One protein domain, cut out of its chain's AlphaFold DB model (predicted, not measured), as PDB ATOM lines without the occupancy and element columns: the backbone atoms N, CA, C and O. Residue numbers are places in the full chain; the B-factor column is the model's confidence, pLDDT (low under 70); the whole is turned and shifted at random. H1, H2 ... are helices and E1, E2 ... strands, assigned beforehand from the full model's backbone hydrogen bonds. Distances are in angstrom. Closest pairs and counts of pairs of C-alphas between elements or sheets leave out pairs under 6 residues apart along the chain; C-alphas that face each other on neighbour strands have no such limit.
ATOM      1  N   LEU A  10     153.341 171.791 186.138       87.06
ATOM      2  CA  LEU A  10     153.564 173.233 186.266       87.06
ATOM      3  C   LEU A  10     152.394 173.923 186.976       87.06
ATOM      4  O   LEU A  10     152.623 174.775 187.833       87.06
ATOM      5  N   GLY A  11     151.155 173.525 186.668       87.69
ATOM      6  CA  GLY A  11     149.967 174.007 187.376       87.69
ATOM      7  C   GLY A  11     149.955 173.590 188.850       87.69
ATOM      8  O   GLY A  11     149.615 174.395 189.721       87.69
ATOM      9  N   ALA A  12     150.400 172.366 189.150       87.94
ATOM     10  CA  ALA A  12     150.576 171.899 190.523       87.94
ATOM     11  C   ALA A  12     151.616 172.743 191.283       87.94
ATOM     12  O   ALA A  12     151.329 173.218 192.381       87.94
ATOM     13  N   ILE A  13     152.783 173.010 190.681       91.88
ATOM     14  CA  ILE A  13     153.828 173.866 191.271       91.88
ATOM     15  C   ILE A  13     153.297 175.281 191.549       91.88
ATOM     16  O   ILE A  13     153.520 175.823 192.633       91.88
ATOM     17  N   ASP A  14     152.579 175.889 190.601       93.94
ATOM     18  CA  ASP A  14     152.003 177.229 190.781       93.94
ATOM     19  C   ASP A  14     150.969 177.269 191.917       93.94
ATOM     20  O   ASP A  14     150.974 178.172 192.759       93.94
ATOM     21  N   THR A  15     150.142 176.225 192.013       92.75
ATOM     22  CA  THR A  15     149.176 176.057 193.105       92.75
ATOM     23  C   THR A  15     149.880 175.933 194.454       92.75
ATOM     24  O   THR A  15     149.522 176.638 195.399       92.75
ATOM     25  N   MET A  16     150.915 175.094 194.556       93.69
ATOM     26  CA  MET A  16     151.681 174.924 195.795       93.69
ATOM     27  C   MET A  16     152.339 176.235 196.235       93.69
ATOM     28  O   MET A  16     152.269 176.589 197.411       93.69
ATOM     29  N   ARG A  17     152.909 177.000 195.297       95.12
ATOM     30  CA  ARG A  17     153.458 178.340 195.572       95.12
ATOM     31  C   ARG A  17     152.388 179.303 196.070       95.12
ATOM     32  O   ARG A  17     152.607 179.984 197.069       95.12
ATOM     33  N   THR A  18     151.236 179.336 195.406       96.94
ATOM     34  CA  THR A  18     150.110 180.210 195.765       96.94
ATOM     35  C   THR A  18     149.571 179.904 197.162       96.94
ATOM     36  O   THR A  18     149.255 180.818 197.922       96.94
ATOM     37  N   LEU A  19     149.489 178.621 197.518       95.69
ATOM     38  CA  LEU A  19     148.986 178.164 198.813       95.69
ATOM     39  C   LEU A  19     150.059 178.139 199.916       95.69
ATOM     40  O   LEU A  19     149.728 177.865 201.068       95.69
ATOM     41  N   GLY A  20     151.325 178.423 199.592       95.25
ATOM     42  CA  GLY A  20     152.434 178.358 200.546       95.25
ATOM     43  C   GLY A  20     152.733 176.939 201.042       95.25
ATOM     44  O   GLY A  20     153.194 176.772 202.169       95.25
ATOM     45  N   ILE A  21     152.444 175.922 200.228       94.00
ATOM     46  CA  ILE A  21     152.746 174.520 200.530       94.00
ATOM     47  C   ILE A  21     154.246 174.300 200.330       94.00
ATOM     48  O   ILE A  21     154.793 174.650 199.285       94.00
ATOM     49  N   GLU A  22     154.918 173.723 201.325       95.50
ATOM     50  CA  GLU A  22     156.333 173.361 201.229       95.50
ATOM     51  C   GLU A  22     156.533 172.256 200.184       95.50
ATOM     52  O   GLU A  22     155.934 171.181 200.279       95.50
ATOM     53  N   HIS A  23     157.363 172.536 199.178       94.50
ATOM     54  CA  HIS A  23     157.644 171.618 198.081       94.50
ATOM     55  C   HIS A  23     159.063 171.802 197.531       94.50
ATOM     56  O   HIS A  23     159.657 172.877 197.626       94.50
ATOM     57  N   GLU A  24     159.580 170.746 196.915       95.06
ATOM     58  CA  GLU A  24     160.862 170.691 196.218       95.06
ATOM     59  C   GLU A  24     160.602 170.399 194.737       95.06
ATOM     60  O   GLU A  24     159.903 169.443 194.406       95.06
ATOM     61  N   VAL A  25     161.154 171.223 193.846       94.88
ATOM     62  CA  VAL A  25     161.102 170.997 192.394       94.88
ATOM     63  C   VAL A  25     162.466 170.506 191.939       94.88
ATOM     64  O   VAL A  25     163.466 171.170 192.202       94.88
ATOM     65  N   VAL A  26     162.487 169.378 191.236       94.19
ATOM     66  CA  VAL A  26     163.686 168.802 190.625       94.19
ATOM     67  C   VAL A  26     163.487 168.822 189.115       94.19
ATOM     68  O   VAL A  26     162.602 168.148 188.591       94.19
ATOM     69  N   ASP A  27     164.293 169.616 188.418       91.44
ATOM     70  CA  ASP A  27     164.231 169.828 186.966       91.44
ATOM     71  C   ASP A  27     165.245 168.971 186.184       91.44
ATOM     72  O   ASP A  27     165.469 169.181 184.992       91.44
ATOM     73  N   SER A  28     165.852 167.993 186.861       92.50
ATOM     74  CA  SER A  28     166.823 167.060 186.299       92.50
ATOM     75  C   SER A  28     166.314 165.621 186.363       92.50
ATOM     76  O   SER A  28     166.255 165.012 187.434       92.50
ATOM     77  N   SER A  29     166.043 165.037 185.196       89.00
ATOM     78  CA  SER A  29     165.708 163.616 185.039       89.00
ATOM     79  C   SER A  29     166.773 162.696 185.646       89.00
ATOM     80  O   SER A  29     166.446 161.687 186.266       89.00
ATOM     81  N   GLU A  30     168.056 163.061 185.534       90.69
ATOM     82  CA  GLU A  30     169.157 162.290 186.119       90.69
ATOM     83  C   GLU A  30     169.082 162.271 187.653       90.69
ATOM     84  O   GLU A  30     169.252 161.221 188.272       90.69
ATOM     85  N   GLU A  31     168.798 163.414 188.280       91.25
ATOM     86  CA  GLU A  31     168.627 163.499 189.731       91.25
ATOM     87  C   GLU A  31     167.416 162.690 190.210       91.25
ATOM     88  O   GLU A  31     167.518 161.942 191.186       91.25
ATOM     89  N   LEU A  32     166.301 162.758 189.481       87.56
ATOM     90  CA  LEU A  32     165.100 161.970 189.758       87.56
ATOM     91  C   LEU A  32     165.372 160.458 189.684       87.56
ATOM     92  O   LEU A  32     165.008 159.724 190.606       87.56
ATOM     93  N   CYS A  33     166.069 159.998 188.643       86.25
ATOM     94  CA  CYS A  33     166.474 158.598 188.492       86.25
ATOM     95  C   CYS A  33     167.458 158.136 189.580       86.25
ATOM     96  O   CYS A  33     167.428 156.972 189.972       86.25
ATOM     97  N   ARG A  34     168.320 159.023 190.102       87.25
ATOM     98  CA  ARG A  34     169.179 158.700 191.257       87.25
ATOM     99  C   ARG A  34     168.384 158.595 192.559       87.25
ATOM    100  O   ARG A  34     168.749 157.801 193.421       87.25
ATOM    101  N   ARG A  35     167.333 159.406 192.723       85.31
ATOM    102  CA  ARG A  35     166.480 159.401 193.923       85.31
ATOM    103  C   ARG A  35     165.608 158.148 194.001       85.31
ATOM    104  O   ARG A  35     165.387 157.641 195.098       85.31
ATOM    105  N   TYR A  36     165.150 157.647 192.854       78.69
ATOM    106  CA  TYR A  36     164.353 156.425 192.755       78.69
ATOM    107  C   TYR A  36     164.940 155.489 191.706       78.69
ATOM    108  O   TYR A  36     164.650 155.587 190.511       78.69
ATOM    109  N   GLU A  37     165.763 154.560 192.187       72.50
ATOM    110  CA  GLU A  37     166.364 153.516 191.368       72.50
ATOM    111  C   GLU A  37     165.276 152.726 190.629       72.50
ATOM    112  O   GLU A  37     164.290 152.302 191.226       72.50
ATOM    113  N   GLY A  38     165.431 152.581 189.311       70.62
ATOM    114  CA  GLY A  38     164.470 151.915 188.428       70.62
ATOM    115  C   GLY A  38     163.497 152.851 187.700       70.62
ATOM    116  O   GLY A  38     162.872 152.416 186.729       70.62
ATOM    117  N   LEU A  39     163.430 154.141 188.060       76.69
ATOM    118  CA  LEU A  39     162.821 155.145 187.184       76.69
ATOM    119  C   LEU A  39     163.650 155.323 185.910       76.69
ATOM    120  O   LEU A  39     164.878 155.408 185.946       76.69
ATOM    121  N   ARG A  40     162.959 155.421 184.773       78.50
ATOM    122  CA  ARG A  40     163.538 155.765 183.472       78.50
ATOM    123  C   ARG A  40     162.753 156.945 182.926       78.50
ATOM    124  O   ARG A  40     161.610 156.767 182.520       78.50
ATOM    125  N   LEU A  41     163.363 158.119 182.996       81.38
ATOM    126  CA  LEU A  41     162.775 159.389 182.586       81.38
ATOM    127  C   LEU A  41     163.480 159.905 181.331       81.38
ATOM    128  O   LEU A  41     164.643 159.567 181.091       81.38
ATOM    129  N   GLU A  42     162.776 160.703 180.537       82.62
ATOM    130  CA  GLU A  42     163.333 161.371 179.363       82.62
ATOM    131  C   GLU A  42     163.990 162.699 179.752       82.62
ATOM    132  O   GLU A  42     163.690 163.287 180.795       82.62
ATOM    133  N   ASP A  43     164.902 163.195 178.914       82.50
ATOM    134  CA  ASP A  43     165.511 164.509 179.117       82.50
ATOM    135  C   ASP A  43     164.431 165.604 179.103       82.50
ATOM    136  O   ASP A  43     163.713 165.783 178.119       82.50
ATOM    137  N   GLY A  44     164.350 166.371 180.194       82.81
ATOM    138  CA  GLY A  44     163.372 167.449 180.363       82.81
ATOM    139  C   GLY A  44     162.143 167.076 181.193       82.81
ATOM    140  O   GLY A  44     161.313 167.952 181.445       82.81
ATOM    141  N   ASP A  45     162.037 165.826 181.652       85.38
ATOM    142  CA  ASP A  45     161.092 165.463 182.705       85.38
ATOM    143  C   ASP A  45     161.426 166.196 184.009       85.38
ATOM    144  O   ASP A  45     162.585 166.367 184.393       85.38
ATOM    145  N   ILE A  46     160.375 166.628 184.702       88.44
ATOM    146  CA  ILE A  46     160.472 167.360 185.963       88.44
ATOM    147  C   ILE A  46     159.672 166.635 187.041       88.44
ATOM    148  O   ILE A  46     158.661 165.994 186.758       88.44
ATOM    149  N   GLY A  47     160.117 166.749 188.286       89.75
ATOM    150  CA  GLY A  47     159.457 166.173 189.450       89.75
ATOM    151  C   GLY A  47     159.165 167.236 190.498       89.75
ATOM    152  O   GLY A  47     159.897 168.218 190.638       89.75
ATOM    153  N   VAL A  48     158.086 167.033 191.248       91.69
ATOM    154  CA  VAL A  48     157.726 167.856 192.402       91.69
ATOM    155  C   VAL A  48     157.486 166.949 193.603       91.69
ATOM    156  O   VAL A  48     156.801 165.934 193.490       91.69
ATOM    157  N   PHE A  49     158.073 167.306 194.742       90.94
ATOM    158  CA  PHE A  49     157.989 166.558 195.992       90.94
ATOM    159  C   PHE A  49     157.415 167.425 197.099       90.94
ATOM    160  O   PHE A  49     157.758 168.597 197.229       90.94
ATOM    161  N   THR A  50     156.594 166.822 197.940       89.62
ATOM    162  CA  THR A  50     155.895 167.451 199.060       89.62
ATOM    163  C   THR A  50     156.166 166.637 200.322       89.62
ATOM    164  O   THR A  50     156.119 165.407 200.320       89.62
ATOM    165  N   VAL A  51     156.483 167.314 201.428       80.62
ATOM    166  CA  VAL A  51     156.855 166.645 202.693       80.62
ATOM    167  C   VAL A  51     155.628 166.098 203.435       80.62
ATOM    168  O   VAL A  51     155.738 165.149 204.209       80.62
ATOM    169  N   GLY A  52     154.455 166.697 203.208       78.31
ATOM    170  CA  GLY A  52     153.207 166.354 203.897       78.31
ATOM    171  C   GLY A  52     152.364 165.274 203.220       78.31
ATOM    172  O   GLY A  52     151.365 164.850 203.803       78.31
ATOM    173  N   ASP A  53     152.739 164.838 202.018       82.25
ATOM    174  CA  ASP A  53     151.930 163.894 201.256       82.25
ATOM    175  C   ASP A  53     152.180 162.454 201.707       82.25
ATOM    176  O   ASP A  53     153.215 162.088 202.267       82.25
ATOM    177  N   GLY A  54     151.188 161.604 201.470       80.50
ATOM    178  CA  GLY A  54     151.229 160.210 201.871       80.50
ATOM    179  C   GLY A  54     150.062 159.437 201.286       80.50
ATOM    180  O   GLY A  54     149.373 159.906 200.383       80.50
ATOM    181  N   SER A  55     149.828 158.241 201.815       78.31
ATOM    182  CA  SER A  55     148.661 157.446 201.446       78.31
ATOM    183  C   SER A  55     147.682 157.334 202.610       78.31
ATOM    184  O   SER A  55     148.033 157.470 203.785       78.31
ATOM    185  N   MET A 137     137.217 155.283 184.165       73.75
ATOM    186  CA  MET A 137     137.564 153.967 184.694       73.75
ATOM    187  C   MET A 137     139.073 153.886 184.899       73.75
ATOM    188  O   MET A 137     139.824 153.881 183.932       73.75
ATOM    189  N   VAL A 138     139.501 153.772 186.153       74.31
ATOM    190  CA  VAL A 138     140.914 153.637 186.529       74.31
ATOM    191  C   VAL A 138     141.152 152.222 187.048       74.31
ATOM    192  O   VAL A 138     140.371 151.721 187.860       74.31
ATOM    193  N   ALA A 139     142.231 151.576 186.603       70.81
ATOM    194  CA  ALA A 139     142.644 150.273 187.116       70.81
ATOM    195  C   ALA A 139     143.931 150.384 187.932       70.81
ATOM    196  O   ALA A 139     144.807 151.202 187.655       70.81
ATOM    197  N   TRP A 140     144.067 149.504 188.925       72.06
ATOM    198  CA  TRP A 140     145.313 149.316 189.657       72.06
ATOM    199  C   TRP A 140     145.690 147.839 189.726       72.06
ATOM    200  O   TRP A 140     144.843 146.956 189.877       72.06
ATOM    201  N   GLY A 141     146.988 147.575 189.631       69.31
ATOM    202  CA  GLY A 141     147.583 146.261 189.831       69.31
ATOM    203  C   GLY A 141     148.526 146.262 191.027       69.31
ATOM    204  O   GLY A 141     149.184 147.262 191.314       69.31
ATOM    205  N   HIS A 142     148.603 145.122 191.711       72.81
ATOM    206  CA  HIS A 142     149.623 144.864 192.722       72.81
ATOM    207  C   HIS A 142     150.687 143.948 192.125       72.81
ATOM    208  O   HIS A 142     150.365 142.840 191.696       72.81
ATOM    209  N   PHE A 143     151.940 144.391 192.133       73.06
ATOM    210  CA  PHE A 143     153.067 143.645 191.580       73.06
ATOM    211  C   PHE A 143     154.038 143.293 192.693       73.06
ATOM    212  O   PHE A 143     154.303 144.115 193.569       73.06
ATOM    213  N   GLU A 144     154.525 142.058 192.678       72.44
ATOM    214  CA  GLU A 144     155.612 141.627 193.549       72.44
ATOM    215  C   GLU A 144     156.912 142.284 193.088       72.44
ATOM    216  O   GLU A 144     157.201 142.304 191.894       72.44
ATOM    217  N   LEU A 145     157.646 142.850 194.041       68.25
ATOM    218  CA  LEU A 145     158.945 143.461 193.809       68.25
ATOM    219  C   LEU A 145     160.056 142.430 193.955       68.25
ATOM    220  O   LEU A 145     159.959 141.522 194.786       68.25
ATOM    221  N   PHE A 146     161.136 142.627 193.205       69.31
ATOM    222  CA  PHE A 146     162.399 141.965 193.503       69.31
ATOM    223  C   PHE A 146     163.046 142.582 194.759       69.31
ATOM    224  O   PHE A 146     162.714 143.696 195.171       69.31
ATOM    225  N   ASP A 147     163.938 141.834 195.419       66.56
ATOM    226  CA  ASP A 147     164.532 142.231 196.709       66.56
ATOM    227  C   ASP A 147     165.311 143.562 196.632       66.56
ATOM    228  O   ASP A 147     165.378 144.301 197.615       66.56
ATOM    229  N   ASP A 148     165.875 143.887 195.469       66.38
ATOM    230  CA  ASP A 148     166.587 145.132 195.170       66.38
ATOM    231  C   ASP A 148     165.658 146.331 194.903       66.38
ATOM    232  O   ASP A 148     166.104 147.474 194.925       66.38
ATOM    233  N   GLU A 149     164.351 146.108 194.763       65.19
ATOM    234  CA  GLU A 149     163.354 147.144 194.458       65.19
ATOM    235  C   GLU A 149     162.477 147.502 195.672       65.19
ATOM    236  O   GLU A 149     161.452 148.173 195.543       65.19
ATOM    237  N   ALA A 150     162.860 147.076 196.881       64.12
ATOM    238  CA  ALA A 150     162.036 147.165 198.091       64.12
ATOM    239  C   ALA A 150     161.557 148.586 198.466       64.12
ATOM    240  O   ALA A 150     160.578 148.724 199.201       64.12
ATOM    241  N   ASN A 151     162.224 149.632 197.964       66.88
ATOM    242  CA  ASN A 151     161.895 151.039 198.217       66.88
ATOM    243  C   ASN A 151     161.185 151.731 197.041       66.88
ATOM    244  O   ASN A 151     160.990 152.947 197.083       66.88
ATOM    245  N   MET A 152     160.813 150.986 195.998       71.44
ATOM    246  CA  MET A 152     160.147 151.546 194.828       71.44
ATOM    247  C   MET A 152     158.816 152.209 195.227       71.44
ATOM    248  O   MET A 152     157.982 151.561 195.873       71.44
ATOM    249  N   PRO A 153     158.578 153.480 194.850       74.88
ATOM    250  CA  PRO A 153     157.300 154.134 195.088       74.88
ATOM    251  C   PRO A 153     156.140 153.404 194.406       74.88
ATOM    252  O   PRO A 153     156.300 152.717 193.396       74.88
ATOM    253  N   GLN A 154     154.944 153.582 194.952       77.50
ATOM    254  CA  GLN A 154     153.710 153.246 194.253       77.50
ATOM    255  C   GLN A 154     153.444 154.324 193.211       77.50
ATOM    256  O   GLN A 154     153.531 155.504 193.534       77.50
ATOM    257  N   TRP A 155     153.108 153.931 191.988       76.94
ATOM    258  CA  TRP A 155     152.968 154.866 190.874       76.94
ATOM    259  C   TRP A 155     151.558 154.843 190.307       76.94
ATOM    260  O   TRP A 155     151.021 153.776 190.023       76.94
ATOM    261  N   PHE A 156     150.982 156.016 190.079       76.62
ATOM    262  CA  PHE A 156     149.761 156.193 189.303       76.62
ATOM    263  C   PHE A 156     150.094 157.017 188.074       76.62
ATOM    264  O   PHE A 156     150.694 158.077 188.199       76.62
ATOM    265  N   CYS A 157     149.732 156.521 186.899       75.69
ATOM    266  CA  CYS A 157     149.910 157.250 185.656       75.69
ATOM    267  C   CYS A 157     148.554 157.683 185.114       75.69
ATOM    268  O   CYS A 157     147.644 156.852 185.019       75.69
ATOM    269  N   PHE A 158     148.471 158.957 184.744       71.00
ATOM    270  CA  PHE A 158     147.394 159.498 183.938       71.00
ATOM    271  C   PHE A 158     147.917 159.844 182.543       71.00
ATOM    272  O   PHE A 158     148.856 160.630 182.422       71.00
ATOM    273  N   CYS A 159     147.321 159.277 181.502       65.00
ATOM    274  CA  CYS A 159     147.648 159.497 180.100       65.00
ATOM    275  C   CYS A 159     146.431 160.068 179.359       65.00
ATOM    276  O   CYS A 159     145.305 159.624 179.557       65.00
ATOM    277  N   ASP A 160     146.644 160.999 178.427       57.09
ATOM    278  CA  ASP A 160     145.558 161.444 177.544       57.09
ATOM    279  C   ASP A 160     145.060 160.278 176.654       57.09
ATOM    280  O   ASP A 160     145.833 159.519 176.060       57.09
ATOM    281  N   GLY A 161     143.737 160.121 176.561       46.91
ATOM    282  CA  GLY A 161     143.047 159.064 175.822       46.91
ATOM    283  C   GLY A 161     143.283 159.080 174.305       46.91
ATOM    284  O   GLY A 161     143.015 158.073 173.639       46.91
ATOM    285  N   SER A 162     143.857 160.151 173.742       50.88
ATOM    286  CA  SER A 162     144.395 160.162 172.370       50.88
ATOM    287  C   SER A 162     145.500 159.118 172.138       50.88
ATOM    288  O   SER A 162     145.790 158.778 170.990       50.88
ATOM    289  N   HIS A 163     146.088 158.566 173.204       43.72
ATOM    290  CA  HIS A 163     147.170 157.581 173.156       43.72
ATOM    291  C   HIS A 163     146.704 156.118 173.239       43.72
ATOM    292  O   HIS A 163     147.528 155.209 173.165       43.72
ATOM    293  N   THR A 164     145.395 155.856 173.315       42.03
ATOM    294  CA  THR A 164     144.833 154.491 173.438       42.03
ATOM    295  C   THR A 164     145.052 153.594 172.210       42.03
ATOM    296  O   THR A 164     144.871 152.383 172.303       42.03
ATOM    297  N   ASN A 165     145.489 154.161 171.077       42.31
ATOM    298  CA  ASN A 165     145.762 153.444 169.823       42.31
ATOM    299  C   ASN A 165     147.157 153.717 169.229       42.31
ATOM    300  O   ASN A 165     147.421 153.339 168.086       42.31
ATOM    301  N   ILE A 166     148.050 154.386 169.964       41.38
ATOM    302  CA  ILE A 166     149.404 154.684 169.482       41.38
ATOM    303  C   ILE A 166     150.351 153.630 170.074       41.38
ATOM    304  O   ILE A 166     150.293 153.381 171.280       41.38
ATOM    305  N   PRO A 167     151.214 152.978 169.266       42.16
ATOM    306  CA  PRO A 167     152.273 152.119 169.788       42.16
ATOM    307  C   PRO A 167     153.030 152.847 170.901       42.16
ATOM    308  O   PRO A 167     153.306 154.038 170.770       42.16
ATOM    309  N   MET A 168     153.365 152.138 171.982       47.22
ATOM    310  CA  MET A 168     153.950 152.679 173.223       47.22
ATOM    311  C   MET A 168     155.243 153.513 173.062       47.22
ATOM    312  O   MET A 168     155.816 153.915 174.065       47.22
ATOM    313  N   SER A 169     155.742 153.757 171.851       47.06
ATOM    314  CA  SER A 169     157.114 154.178 171.594       47.06
ATOM    315  C   SER A 169     157.346 155.648 171.235       47.06
ATOM    316  O   SER A 169     158.513 155.993 171.123       47.06
ATOM    317  N   GLU A 170     156.342 156.516 171.016       43.78
ATOM    318  CA  GLU A 170     156.657 157.829 170.390       43.78
ATOM    319  C   GLU A 170     156.028 159.103 170.991       43.78
ATOM    320  O   GLU A 170     156.334 160.189 170.512       43.78
ATOM    321  N   SER A 171     155.200 159.044 172.041       48.72
ATOM    322  CA  SER A 171     154.791 160.262 172.787       48.72
ATOM    323  C   SER A 171     154.050 159.936 174.089       48.72
ATOM    324  O   SER A 171     152.873 160.250 174.248       48.72
ATOM    325  N   GLN A 172     154.718 159.275 175.036       52.78
ATOM    326  CA  GLN A 172     154.139 159.024 176.362       52.78
ATOM    327  C   GLN A 172     154.211 160.289 177.226       52.78
ATOM    328  O   GLN A 172     155.035 160.402 178.124       52.78
ATOM    329  N   HIS A 173     153.352 161.268 176.948       57.44
ATOM    330  CA  HIS A 173     153.146 162.380 177.866       57.44
ATOM    331  C   HIS A 173     152.044 161.997 178.855       57.44
ATOM    332  O   HIS A 173     150.875 161.910 178.486       57.44
ATOM    333  N   GLY A 174     152.432 161.761 180.104       65.31
ATOM    334  CA  GLY A 174     151.513 161.442 181.188       65.31
ATOM    335  C   GLY A 174     151.931 162.113 182.488       65.31
ATOM    336  O   GLY A 174     153.076 162.542 182.646       65.31
ATOM    337  N   LEU A 175     150.988 162.222 183.415       74.38
ATOM    338  CA  LEU A 175     151.242 162.703 184.764       74.38
ATOM    339  C   LEU A 175     151.405 161.501 185.689       74.38
ATOM    340  O   LEU A 175     150.497 160.680 185.821       74.38
ATOM    341  N   TYR A 176     152.575 161.400 186.315       79.25
ATOM    342  CA  TYR A 176     152.933 160.290 187.190       79.25
ATOM    343  C   TYR A 176     152.920 160.749 188.648       79.25
ATOM    344  O   TYR A 176     153.679 161.634 189.036       79.25
ATOM    345  N   TYR A 177     152.087 160.116 189.467       80.25
ATOM    346  CA  TYR A 177     152.017 160.336 190.907       80.25
ATOM    347  C   TYR A 177     152.716 159.198 191.637       80.25
ATOM    348  O   TYR A 177     152.291 158.045 191.550       80.25
ATOM    349  N   GLY A 178     153.787 159.533 192.352       79.69
ATOM    350  CA  GLY A 178     154.547 158.604 193.180       79.69
ATOM    351  C   GLY A 178     154.178 158.744 194.653       79.69
ATOM    352  O   GLY A 178     154.231 159.842 195.197       79.69
ATOM    353  N   PHE A 179     153.869 157.638 195.323       79.06
ATOM    354  CA  PHE A 179     153.688 157.585 196.774       79.06
ATOM    355  C   PHE A 179     154.790 156.722 197.391       79.06
ATOM    356  O   PHE A 179     155.096 155.666 196.834       79.06
ATOM    357  N   PRO A 180     155.387 157.113 198.533       71.44
ATOM    358  CA  PRO A 180     156.433 156.322 199.176       71.44
ATOM    359  C   PRO A 180     156.028 154.857 199.356       71.44
ATOM    360  O   PRO A 180     154.857 154.553 199.588       71.44
ATOM    361  N   ALA A 181     156.993 153.939 199.290       68.25
ATOM    362  CA  ALA A 181     156.748 152.551 199.659       68.25
ATOM    363  C   ALA A 181     156.296 152.499 201.127       68.25
ATOM    364  O   ALA A 181     157.025 152.922 202.024       68.25
ATOM    365  N   ILE A 182     155.086 151.998 201.385       64.56
ATOM    366  CA  ILE A 182     154.567 151.883 202.752       64.56
ATOM    367  C   ILE A 182     154.672 150.424 203.193       64.56
ATOM    368  O   ILE A 182     153.908 149.587 202.699       64.56
ATOM    369  N   PRO A 183     155.545 150.101 204.169       56.00
ATOM    370  CA  PRO A 183     155.781 148.723 204.605       56.00
ATOM    371  C   PRO A 183     154.509 147.994 205.067       56.00
ATOM    372  O   PRO A 183     154.392 146.780 204.935       56.00
ATOM    373  N   SER A 184     153.527 148.728 205.600       55.00
ATOM    374  CA  SER A 184     152.284 148.170 206.148       55.00
ATOM    375  C   SER A 184     151.225 147.801 205.100       55.00
ATOM    376  O   SER A 184     150.285 147.079 205.440       55.00
ATOM    377  N   HIS A 185     151.367 148.234 203.839       52.12
ATOM    378  CA  HIS A 185     150.452 147.849 202.752       52.12
ATOM    379  C   HIS A 185     150.745 146.439 202.204       52.12
ATOM    380  O   HIS A 185     149.927 145.875 201.479       52.12
ATOM    381  N   GLY A 186     151.866 145.830 202.609       44.56
ATOM    382  CA  GLY A 186     152.219 144.439 202.342       44.56
ATOM    383  C   GLY A 186     152.283 143.621 203.630       44.56
ATOM    384  O   GLY A 186     153.353 143.403 204.179       44.56
ATOM    385  N   LYS A 187     151.150 143.092 204.112       40.56
ATOM    386  CA  LYS A 187     151.160 142.005 205.119       40.56
ATOM    387  C   LYS A 187     151.474 140.626 204.506       40.56
ATOM    388  O   LYS A 187     151.310 139.611 205.181       40.56
ATOM    389  N   SER A 188     151.904 140.557 203.244       43.69
ATOM    390  CA  SER A 188     152.504 139.346 202.675       43.69
ATOM    391  C   SER A 188     154.019 139.398 202.805       43.69
ATOM    392  O   SER A 188     154.612 140.465 202.769       43.69
ATOM    393  N   ARG A 189     154.645 138.224 202.911       44.28
ATOM    394  CA  ARG A 189     156.100 137.988 202.976       44.28
ATOM    395  C   ARG A 189     156.936 138.580 201.823       44.28
ATOM    396  O   ARG A 189     158.132 138.336 201.792       44.28
ATOM    397  N   THR A 190     156.313 139.293 200.890       48.56
ATOM    398  CA  THR A 190     156.904 139.808 199.657       48.56
ATOM    399  C   THR A 190     156.469 141.261 199.483       48.56
ATOM    400  O   THR A 190     155.281 141.578 199.637       48.56
ATOM    401  N   SER A 191     157.438 142.147 199.244       54.28
ATOM    402  CA  SER A 191     157.211 143.570 198.986       54.28
ATOM    403  C   SER A 191     156.360 143.714 197.727       54.28
ATOM    404  O   SER A 191     156.604 143.040 196.729       54.28
ATOM    405  N   ARG A 192     155.320 144.553 197.773       57.12
ATOM    406  CA  ARG A 192     154.446 144.800 196.622       57.12
ATOM    407  C   ARG A 192     154.364 146.286 196.323       57.12
ATOM    408  O   ARG A 192     154.153 147.070 197.248       57.12
ATOM    409  N   ILE A 193     154.422 146.645 195.045       58.88
ATOM    410  CA  ILE A 193     154.033 147.977 194.570       58.88
ATOM    411  C   ILE A 193     152.619 147.963 194.026       58.88
ATOM    412  O   ILE A 193     152.137 146.962 193.491       58.88
ATOM    413  N   VAL A 194     151.965 149.108 194.162       56.50
ATOM    414  CA  VAL A 194     150.742 149.418 193.435       56.50
ATOM    415  C   VAL A 194     151.148 150.212 192.208       56.50
ATOM    416  O   VAL A 194     151.848 151.218 192.333       56.50
ATOM    417  N   LYS A 195     150.716 149.749 191.038       58.56
ATOM    418  CA  LYS A 195     150.791 150.526 189.805       58.56
ATOM    419  C   LYS A 195     149.377 150.760 189.295       58.56
ATOM    420  O   LYS A 195     148.680 149.802 188.958       58.56
ATOM    421  N   GLY A 196     148.957 152.016 189.296       55.09
ATOM    422  CA  GLY A 196     147.701 152.476 188.724       55.09
ATOM    423  C   GLY A 196     147.916 153.052 187.334       55.09
ATOM    424  O   GLY A 196     148.915 153.728 187.084       55.09
ATOM    425  N   THR A 197     146.976 152.792 186.437       55.81
ATOM    426  CA  THR A 197     146.889 153.460 185.141       55.81
ATOM    427  C   THR A 197     145.435 153.845 184.895       55.81
ATOM    428  O   THR A 197     144.518 153.052 185.120       55.81
ATOM    429  N   ASP A 198     145.212 155.071 184.438       55.47
ATOM    430  CA  ASP A 198     143.909 155.527 183.935       55.47
ATOM    431  C   ASP A 198     143.516 154.867 182.602       55.47
ATOM    432  O   ASP A 198     142.371 154.926 182.167       55.47
ATOM    433  N   PHE A 199     144.456 154.150 181.989       56.00
ATOM    434  CA  PHE A 199     144.201 153.183 180.939       56.00
ATOM    435  C   PHE A 199     144.143 151.762 181.506       56.00
ATOM    436  O   PHE A 199     145.120 151.254 182.058       56.00
ATOM    437  N   THR A 200     143.024 151.071 181.305       50.06
ATOM    438  CA  THR A 200     142.969 149.614 181.473       50.06
ATOM    439  C   THR A 200     143.216 148.985 180.099       50.06
ATOM    440  O   THR A 200     142.378 149.163 179.216       50.06
ATOM    441  N   PRO A 201     144.333 148.275 179.859       51.44
ATOM    442  CA  PRO A 201     144.551 147.610 178.578       51.44
ATOM    443  C   PRO A 201     143.496 146.524 178.340       51.44
ATOM    444  O   PRO A 201     143.092 145.843 179.282       51.44
ATOM    445  N   GLU A 202     143.083 146.309 177.083       49.75
ATOM    446  CA  GLU A 202     142.078 145.289 176.710       49.75
ATOM    447  C   GLU A 202     142.365 143.908 177.333       49.75
ATOM    448  O   GLU A 202     141.460 143.209 177.791       49.75
ATOM    449  N   CYS A 203     143.645 143.536 177.443       44.69
ATOM    450  CA  CYS A 203     144.079 142.277 178.046       44.69
ATOM    451  C   CYS A 203     143.784 142.162 179.555       44.69
ATOM    452  O   CYS A 203     143.529 141.054 180.033       44.69
ATOM    453  N   ALA A 204     143.752 143.278 180.290       45.38
ATOM    454  CA  ALA A 204     143.397 143.302 181.708       45.38
ATOM    455  C   ALA A 204     141.896 143.045 181.929       45.38
ATOM    456  O   ALA A 204     141.525 142.447 182.939       45.38
ATOM    457  N   TYR A 205     141.035 143.388 180.962       52.06
ATOM    458  CA  TYR A 205     139.605 143.058 181.021       52.06
ATOM    459  C   TYR A 205     139.323 141.566 180.807       52.06
ATOM    460  O   TYR A 205     138.307 141.056 181.272       52.06
ATOM    461  N   MET A 206     140.221 140.843 180.128       45.56
ATOM    462  CA  MET A 206     140.044 139.421 179.807       45.56
ATOM    463  C   MET A 206     140.602 138.463 180.872       45.56
ATOM    464  O   MET A 206     140.691 137.261 180.621       45.56
ATOM    465  N   GLY A 207     141.030 138.963 182.040       38.75
ATOM    466  CA  GLY A 207     141.612 138.133 183.107       38.75
ATOM    467  C   GLY A 207     142.877 137.373 182.682       38.75
ATOM    468  O   GLY A 207     143.240 136.367 183.291       38.75
TER     469      GLY A 207
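What this domain is: This is residues 10 to 55 and 137 to 207 of the 212 residues of the protein "Monomeric sarcosine oxidase" of Gracilariopsis chorda (UniProt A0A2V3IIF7). A twisted sheet of four strands, in the order E3 E6 E4 E5 and with no helix on it, has a small two-strand ribbon, E1 and E2, beyond its E5 edge. H1 packs on the ribbon, H2 sits by the end where E1 ends and E2 begins, the short H3 is at the other end of the domain, and the loop residues 165 to 170 stick out. The printed part has 117 residues with three named helices and six named strands, in the order H1 E1 H2 E2 E3 E4 E5 E6 H3; the larger sheet is mixed and the ribbon antiparallel. The class is mixed, helices and strands, though only 53 of the 117 residues, under half, are in named elements. The whole is only just compact, close to loose, with a radius of gyration of the C-alphas of 15.7 A and spans of 45 by 38 by 26 A.

How they stand to each other: Begin at H1, residues 10 to 19, and look on to E1, residues 23 to 26: their closest C-alphas, those of Met 16 and His 23, are 7.2 A apart. H2, residues 29 to 35, comes next, and its closest C-alpha pair with E1 is Leu 32 and Val 26, at 7.0 A. E2, residues 47 to 50, is the antiparallel neighbour of E1, at 160 degrees between directions; look for N 24 and O 49, 2.8 A apart and within hydrogen-bond range. The closest C-alphas of H1 and E2 are those of Ile 13 and Val 48, 7.3 A apart. H1 and H2 are apart. Past the cut, E3, residues 139 to 144, is an edge strand of the larger sheet. E4, residues 154 to 159, and E5, residues 174 to 179, form an antiparallel hairpin at 163 degrees, with N 156 and O 177 at 2.8 A. E5 is the other edge strand, and E2 and E5 are near each other, with 7 pairs of C-alphas within 10 A. E6, residues 192 to 197, is an inner strand: it is antiparallel to E3 at 155 degrees, with N 141 and O 195 at 2.9 A. It is parallel to E4 at 11 degrees, with N 196 and O 155 at 2.8 A. The sheet is twisted, its C-alphas lying up to 4.2 A off its best plane. H3, residues 202 to 205, is not on this sheet. In H1 and H2 every O i to N i+4 pair is within hydrogen-bond range; H3 is too short for such a pair, and its one O i to N i+3 pair is within range.

Where its parts are: Find C-alpha 10 at (153.564, 173.233, 186.266); from there H1 runs 14.2 A to C-alpha 19. E1 measures 10.0 A, H2 9.9 A and E2 10.3 A. Take up E3 at C-alpha 139, (142.644, 150.273, 187.116), and go 16.9 A to C-alpha 144. E4 measures 16.6 A, E5 and E6 16.2 A each. H3 measures 5.4 A and ends at C-alpha 205, (139.605, 143.058, 181.021).

The domain as a whole: The two C-alphas farthest apart, those of Gly 20 and Met 206, are 45.8 A apart. Residues 56 to 136 are not printed, and C-alphas 55 and 137 stand 20.4 A apart across this cut. The links H2 to E2, E4 to E5 and E5 to E6 are long. Mean pLDDT of the printed part is 70.6; look for values under 70 at residue 141 and residues 145 to 151, 159 to 174 and 181 to 207.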